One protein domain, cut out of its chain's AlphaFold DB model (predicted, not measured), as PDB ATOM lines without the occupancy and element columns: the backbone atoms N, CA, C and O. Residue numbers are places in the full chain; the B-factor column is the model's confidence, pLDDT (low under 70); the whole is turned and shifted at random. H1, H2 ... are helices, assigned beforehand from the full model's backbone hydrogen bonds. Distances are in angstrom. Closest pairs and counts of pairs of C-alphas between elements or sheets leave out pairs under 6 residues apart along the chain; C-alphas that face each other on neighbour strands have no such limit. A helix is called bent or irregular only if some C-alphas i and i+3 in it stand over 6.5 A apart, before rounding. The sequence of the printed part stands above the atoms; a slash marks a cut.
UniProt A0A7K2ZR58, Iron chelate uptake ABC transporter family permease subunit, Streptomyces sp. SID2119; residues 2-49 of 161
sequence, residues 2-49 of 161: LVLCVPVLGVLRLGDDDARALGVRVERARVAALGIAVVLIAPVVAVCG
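This is residues 2 to 49 of the 161 residues of the protein "Iron chelate uptake ABC transporter family permease subunit" of Streptomyces sp. SID2119 (UniProt A0A7K2ZR58). One long helix, H3, makes the length of this model, and the shorter H1 runs slantwise beside its first part in the opposite direction, with the short H2 at the turn between them, so that the chain folds back on itself once. Past a kink near residue 41, residues 41 to 49, of which 41 to 48 belong to H3, stick out alone from the body as an arm that adds to the length. The printed part has 48 residues with three named helices in the order H1, H2, H3 and no named strand, and its class is all helix. The whole is loose, with a radius of gyration of the C-alphas of 13.2 A, and it spans 42 by 17 by 13 A.

H1, residues 2 to 11, and H2, residues 16 to 21, are close but not clearly touching. Their closest C-alphas, those of Val 11 and Ala 19, are 5.5 A apart, and their lines are about perpendicular, at 84 degrees. H2 and H3, residues 26 to 48, touch only at the corner by their link, and only just, with 3 pairs of C-alphas within 8 A; H3 takes part with residue 26 alone. The closest C-alphas there are those of Arg 20 and Val 26, 6.6 A apart, and the two helices run opposite ways at a steep tilt of 51 degrees. H1 and H3 only just touch, also with 3 pairs of C-alphas within 8 A, and H3 does so with residues 29 to 36 alone. Their closest C-alphas are those of Cys 5 and Ala 33, 6.8 A apart. They run opposite ways at a tilt of 35.2 degrees, only just steep. In H2 every O i to N i+4 pair is within hydrogen-bond range; in H1 it is 3 of 6 and in H3 16 of 19.

H1 begins at C-alpha 2, at (21.377, 92.465, 59.588), and measures 15.3 A from first to last C-alpha. It is irregular: C-alphas 4 and 7 are 7.2 A apart. H2 measures 8.6 A. H3 begins at C-alpha 26, at (16.271, 95.189, 43.642), and ends at C-alpha 48, at (19.061, 72.533, 66.739), 32.5 A away. It has a kink of 33 degrees near residue 41 and is only just irregular, with C-alphas 40 and 43 6.8 A apart.

The C-alphas farthest apart are those of Ala 21 and Val 47, at 42.2 A. Without residues 41 to 49, which stand free, the body spans 30 by 17 by 13 A. The printed part has no cut, and both links, H1 to H2 and H2 to H3, are tight. The mean pLDDT of the printed part is 73.6, and residues 2 to 13 and 47 to 49 are under 70.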
ATOM      1  N   LEU A   2      22.839  92.295  59.736       59.16
ATOM      2  CA  LEU A   2      21.377  92.465  59.588       59.16
ATOM      3  C   LEU A   2      20.890  93.936  59.631       59.16
ATOM      4  O   LEU A   2      20.017  94.329  58.863       59.16
ATOM      5  N   VAL A   3      21.496  94.765  60.489       62.69
ATOM      6  CA  VAL A   3      21.162  96.198  60.634       62.69
ATOM      7  C   VAL A   3      21.540  97.015  59.388       62.69
ATOM      8  O   VAL A   3      20.870  97.991  59.070       62.69
ATOM      9  N   LEU A   4      22.549  96.585  58.623       65.75
ATOM     10  CA  LEU A   4      22.966  97.261  57.386       65.75
ATOM     11  C   LEU A   4      21.966  97.053  56.237       65.75
ATOM     12  O   LEU A   4      21.910  97.867  55.321       65.75
ATOM     13  N   CYS A   5      21.135  96.006  56.294       64.44
ATOM     14  CA  CYS A   5      20.092  95.758  55.295       64.44
ATOM     15  C   CYS A   5      18.819  96.584  55.524       64.44
ATOM     16  O   CYS A   5      17.943  96.599  54.666       64.44
ATOM     17  N   VAL A   6      18.693  97.274  56.659       68.81
ATOM     18  CA  VAL A   6      17.506  98.057  57.036       68.81
ATOM     19  C   VAL A   6      17.082  99.110  55.997       68.81
ATOM     20  O   VAL A   6      15.896  99.127  55.665       68.81
ATOM     21  N   PRO A   7      17.973  99.969  55.458       65.50
ATOM     22  CA  PRO A   7      17.577 100.952  54.446       65.50
ATOM     23  C   PRO A   7      17.125 100.282  53.143       65.50
ATOM     24  O   PRO A   7      16.104 100.657  52.577       65.50
ATOM     25  N   VAL A   8      17.819  99.221  52.724       68.75
ATOM     26  CA  VAL A   8      17.475  98.437  51.529       68.75
ATOM     27  C   VAL A   8      16.110  97.761  51.683       68.75
ATOM     28  O   VAL A   8      15.284  97.827  50.781       68.75
ATOM     29  N   LEU A   9      15.831  97.174  52.849       64.25
ATOM     30  CA  LEU A   9      14.527  96.596  53.180       64.25
ATOM     31  C   LEU A   9      13.419  97.655  53.231       64.25
ATOM     32  O   LEU A   9      12.279  97.344  52.912       64.25
ATOM     33  N   GLY A  10      13.734  98.890  53.631       66.31
ATOM     34  CA  GLY A  10      12.796 100.011  53.601       66.31
ATOM     35  C   GLY A  10      12.406 100.406  52.177       66.31
ATOM     36  O   GLY A  10      11.223 100.547  51.892       66.31
ATOM     37  N   VAL A  11      13.386 100.505  51.278       69.88
ATOM     38  CA  VAL A  11      13.159 100.867  49.869       69.88
ATOM     39  C   VAL A  11      12.426  99.755  49.112       69.88
ATOM     40  O   VAL A  11      11.474 100.029  48.392       69.88
ATOM     41  N   LEU A  12      12.769  98.487  49.362       68.12
ATOM     42  CA  LEU A  12      12.064  97.329  48.790       68.12
ATOM     43  C   LEU A  12      10.589  97.221  49.220       68.12
ATOM     44  O   LEU A  12       9.829  96.480  48.604       68.12
ATOM     45  N   ARG A  13      10.170  97.916  50.286       68.06
ATOM     46  CA  ARG A  13       8.764  97.939  50.722       68.06
ATOM     47  C   ARG A  13       7.897  98.930  49.954       68.06
ATOM     48  O   ARG A  13       6.680  98.800  50.046       68.06
ATOM     49  N   LEU A  14       8.499  99.906  49.271       72.31
ATOM     50  CA  LEU A  14       7.771 100.922  48.509       72.31
ATOM     51  C   LEU A  14       7.168 100.320  47.227       72.31
ATOM     52  O   LEU A  14       6.058 100.654  46.844       72.31
ATOM     53  N   GLY A  15       7.851  99.325  46.666       71.62
ATOM     54  CA  GLY A  15       7.479  98.635  45.438       71.62
ATOM     55  C   GLY A  15       8.720  98.449  44.575       71.62
ATOM     56  O   GLY A  15       9.693  99.188  44.721       71.62
ATOM     57  N   ASP A  16       8.720  97.449  43.694       75.19
ATOM     58  CA  ASP A  16       9.889  97.179  42.849       75.19
ATOM     59  C   ASP A  16      10.165  98.343  41.879       75.19
ATOM     60  O   ASP A  16      11.327  98.653  41.613       75.19
ATOM     61  N   ASP A  17       9.117  99.017  41.399       73.62
ATOM     62  CA  ASP A  17       9.232 100.142  40.467       73.62
ATOM     63  C   ASP A  17       9.764 101.404  41.158       73.62
ATOM     64  O   ASP A  17      10.727 102.005  40.679       73.62
ATOM     65  N   ASP A  18       9.254 101.731  42.348       74.69
ATOM     66  CA  ASP A  18       9.760 102.840  43.166       74.69
ATOM     67  C   ASP A  18      11.204 102.596  43.642       74.69
ATOM     68  O   ASP A  18      12.042 103.501  43.657       74.69
ATOM     69  N   ALA A  19      11.542 101.350  43.991       74.81
ATOM     70  CA  ALA A  19      12.893 100.973  44.394       74.81
ATOM     71  C   ALA A  19      13.900 101.081  43.238       74.81
ATOM     72  O   ALA A  19      15.034 101.529  43.442       74.81
ATOM     73  N   ARG A  20      13.495 100.693  42.021       74.94
ATOM     74  CA  ARG A  20      14.306 100.874  40.807       74.94
ATOM     75  C   ARG A  20      14.467 102.352  40.460       74.94
ATOM     76  O   ARG A  20      15.576 102.750  40.110       74.94
ATOM     77  N   ALA A  21      13.414 103.156  40.612       75.94
ATOM     78  CA  ALA A  21      13.458 104.603  40.390       75.94
ATOM     79  C   ALA A  21      14.437 105.314  41.344       75.94
ATOM     80  O   ALA A  21      15.113 106.260  40.952       75.94
ATOM     81  N   LEU A  22      14.598 104.800  42.567       74.88
ATOM     82  CA  LEU A  22      15.587 105.259  43.551       74.88
ATOM     83  C   LEU A  22      17.013 104.711  43.310       74.88
ATOM     84  O   LEU A  22      17.898 104.892  44.148       74.88
ATOM     85  N   GLY A  23      17.258 104.026  42.188       76.25
ATOM     86  CA  GLY A  23      18.576 103.515  41.796       76.25
ATOM     87  C   GLY A  23      18.996 102.213  42.489       76.25
ATOM     88  O   GLY A  23      20.140 101.768  42.347       76.25
ATOM     89  N   VAL A  24      18.095 101.563  43.235       78.31
ATOM     90  CA  VAL A  24      18.399 100.297  43.911       78.31
ATOM     91  C   VAL A  24      18.280  99.133  42.930       78.31
ATOM     92  O   VAL A  24      17.255  98.903  42.291       78.31
ATOM     93  N   ARG A  25      19.333  98.312  42.864       80.25
ATOM     94  CA  ARG A  25      19.314  97.033  42.138       80.25
ATOM     95  C   ARG A  25      18.564  95.982  42.960       80.25
ATOM     96  O   ARG A  25      19.197  95.174  43.642       80.25
ATOM     97  N   VAL A  26      17.233  96.018  42.885       79.44
ATOM     98  CA  VAL A  26      16.271  95.189  43.642       79.44
ATOM     99  C   VAL A  26      16.689  93.718  43.732       79.44
ATOM    100  O   VAL A  26      16.759  93.163  44.827       79.44
ATOM    101  N   GLU A  27      17.056  93.104  42.605       78.19
ATOM    102  CA  GLU A  27      17.403  91.680  42.567       78.19
ATOM    103  C   GLU A  27      18.675  91.362  43.364       78.19
ATOM    104  O   GLU A  27      18.708  90.453  44.191       78.19
ATOM    105  N   ARG A  28      19.720  92.186  43.205       79.19
ATOM    106  CA  ARG A  28      20.979  92.022  43.951       79.19
ATOM    107  C   ARG A  28      20.776  92.250  45.445       79.19
ATOM    108  O   ARG A  28      21.356  91.540  46.259       79.19
ATOM    109  N   ALA A  29      19.942  93.226  45.799       77.75
ATOM    110  CA  ALA A  29      19.561  93.495  47.178       77.75
ATOM    111  C   ALA A  29      18.824  92.304  47.817       77.75
ATOM    112  O   ALA A  29      19.130  91.928  48.949       77.75
ATOM    113  N   ARG A  30      17.897  91.680  47.082       77.88
ATOM    114  CA  ARG A  30      17.144  90.501  47.526       77.88
ATOM    115  C   ARG A  30      18.062  89.300  47.742       77.88
ATOM    116  O   ARG A  30      18.024  88.702  48.817       77.88
ATOM    117  N   VAL A  31      18.932  88.996  46.778       80.62
ATOM    118  CA  VAL A  31      19.905  87.896  46.887       80.62
ATOM    119  C   VAL A  31      20.876  88.124  48.048       80.62
ATOM    120  O   VAL A  31      21.113  87.207  48.829       80.62
ATOM    121  N   ALA A  32      21.386  89.347  48.225       80.50
ATOM    122  CA  ALA A  32      22.267  89.673  49.348       80.50
ATOM    123  C   ALA A  32      21.566  89.496  50.708       80.50
ATOM    124  O   ALA A  32      22.145  88.923  51.631       80.50
ATOM    125  N   ALA A  33      20.309  89.934  50.831       77.81
ATOM    126  CA  ALA A  33      19.528  89.762  52.054       77.81
ATOM    127  C   ALA A  33      19.250  88.281  52.364       77.81
ATOM    128  O   ALA A  33      19.397  87.864  53.515       77.81
ATOM    129  N   LEU A  34      18.904  87.477  51.349       81.75
ATOM    130  CA  LEU A  34      18.754  86.027  51.499       81.75
ATOM    131  C   LEU A  34      20.072  85.366  51.906       81.75
ATOM    132  O   LEU A  34      20.076  84.577  52.844       81.75
ATOM    133  N   GLY A  35      21.185  85.716  51.261       84.81
ATOM    134  CA  GLY A  35      22.502  85.175  51.596       84.81
ATOM    135  C   GLY A  35      22.875  85.435  53.056       84.81
ATOM    136  O   GLY A  35      23.269  84.517  53.770       84.81
ATOM    137  N   ILE A  36      22.655  86.662  53.538       81.56
ATOM    138  CA  ILE A  36      22.880  87.017  54.947       81.56
ATOM    139  C   ILE A  36      21.963  86.206  55.870       81.56
ATOM    140  O   ILE A  36      22.428  85.691  56.885       81.56
ATOM    141  N   ALA A  37      20.678  86.068  55.534       79.81
ATOM    142  CA  ALA A  37      19.744  85.281  56.336       79.81
ATOM    143  C   ALA A  37      20.169  83.805  56.419       79.81
ATOM    144  O   ALA A  37      20.192  83.242  57.509       79.81
ATOM    145  N   VAL A  38      20.566  83.201  55.296       84.69
ATOM    146  CA  VAL A  38      21.025  81.807  55.238       84.69
ATOM    147  C   VAL A  38      22.277  81.605  56.087       84.69
ATOM    148  O   VAL A  38      22.296  80.693  56.906       84.69
ATOM    149  N   VAL A  39      23.283  82.477  55.966       85.88
ATOM    150  CA  VAL A  39      24.524  82.385  56.758       85.88
ATOM    151  C   VAL A  39      24.252  82.496  58.260       85.88
ATOM    152  O   VAL A  39      24.903  81.822  59.051       85.88
ATOM    153  N   LEU A  40      23.276  83.312  58.666       80.06
ATOM    154  CA  LEU A  40      22.897  83.452  60.075       80.06
ATOM    155  C   LEU A  40      22.082  82.257  60.597       80.06
ATOM    156  O   LEU A  40      22.224  81.885  61.758       80.06
ATOM    157  N   ILE A  41      21.223  81.665  59.764       78.00
ATOM    158  CA  ILE A  41      20.306  80.585  60.162       78.00
ATOM    159  C   ILE A  41      20.989  79.211  60.110       78.00
ATOM    160  O   ILE A  41      20.764  78.387  60.994       78.00
ATOM    161  N   ALA A  42      21.829  78.957  59.105       78.69
ATOM    162  CA  ALA A  42      22.467  77.662  58.863       78.69
ATOM    163  C   ALA A  42      23.193  77.061  60.089       78.69
ATOM    164  O   ALA A  42      22.896  75.913  60.415       78.69
ATOM    165  N   PRO A  43      24.073  77.784  60.816       77.94
ATOM    166  CA  PRO A  43      24.768  77.211  61.973       77.94
ATOM    167  C   PRO A  43      23.822  76.911  63.144       77.94
ATOM    168  O   PRO A  43      24.035  75.951  63.876       77.94
ATOM    169  N   VAL A  44      22.746  77.687  63.299       71.25
ATOM    170  CA  VAL A  44      21.732  77.464  64.342       71.25
ATOM    171  C   VAL A  44      20.914  76.209  64.026       71.25
ATOM    172  O   VAL A  44      20.718  75.354  64.886       71.25
ATOM    173  N   VAL A  45      20.469  76.060  62.775       71.06
ATOM    174  CA  VAL A  45      19.675  74.902  62.327       71.06
ATOM    175  C   VAL A  45      20.507  73.620  62.290       71.06
ATOM    176  O   VAL A  45      19.972  72.556  62.588       71.06
ATOM    177  N   ALA A  46      21.802  73.703  61.982       71.25
ATOM    178  CA  ALA A  46      22.696  72.545  61.999       71.25
ATOM    179  C   ALA A  46      22.805  71.900  63.393       71.25
ATOM    180  O   ALA A  46      22.938  70.686  63.489       71.25
ATOM    181  N   VAL A  47      22.714  72.701  64.463       61.09
ATOM    182  CA  VAL A  47      22.794  72.224  65.854       61.09
ATOM    183  C   VAL A  47      21.413  71.867  66.414       61.09
ATOM    184  O   VAL A  47      21.272  70.879  67.125       61.09
ATOM    185  N   CYS A  48      20.382  72.660  66.110       57.59
ATOM    186  CA  CYS A  48      19.061  72.533  66.739       57.59
ATOM    187  C   CYS A  48      18.022  71.763  65.901       57.59
ATOM    188  O   CYS A  48      16.933  71.460  66.395       57.59
ATOM    189  N   GLY A  49      18.323  71.468  64.635       62.84
ATOM    190  CA  GLY A  49      17.347  70.998  63.654       62.84
ATOM    191  C   GLY A  49      16.421  72.117  63.138       62.84
ATOM    192  O   GLY A  49      16.462  73.255  63.617       62.84
TER     193      GLY A  49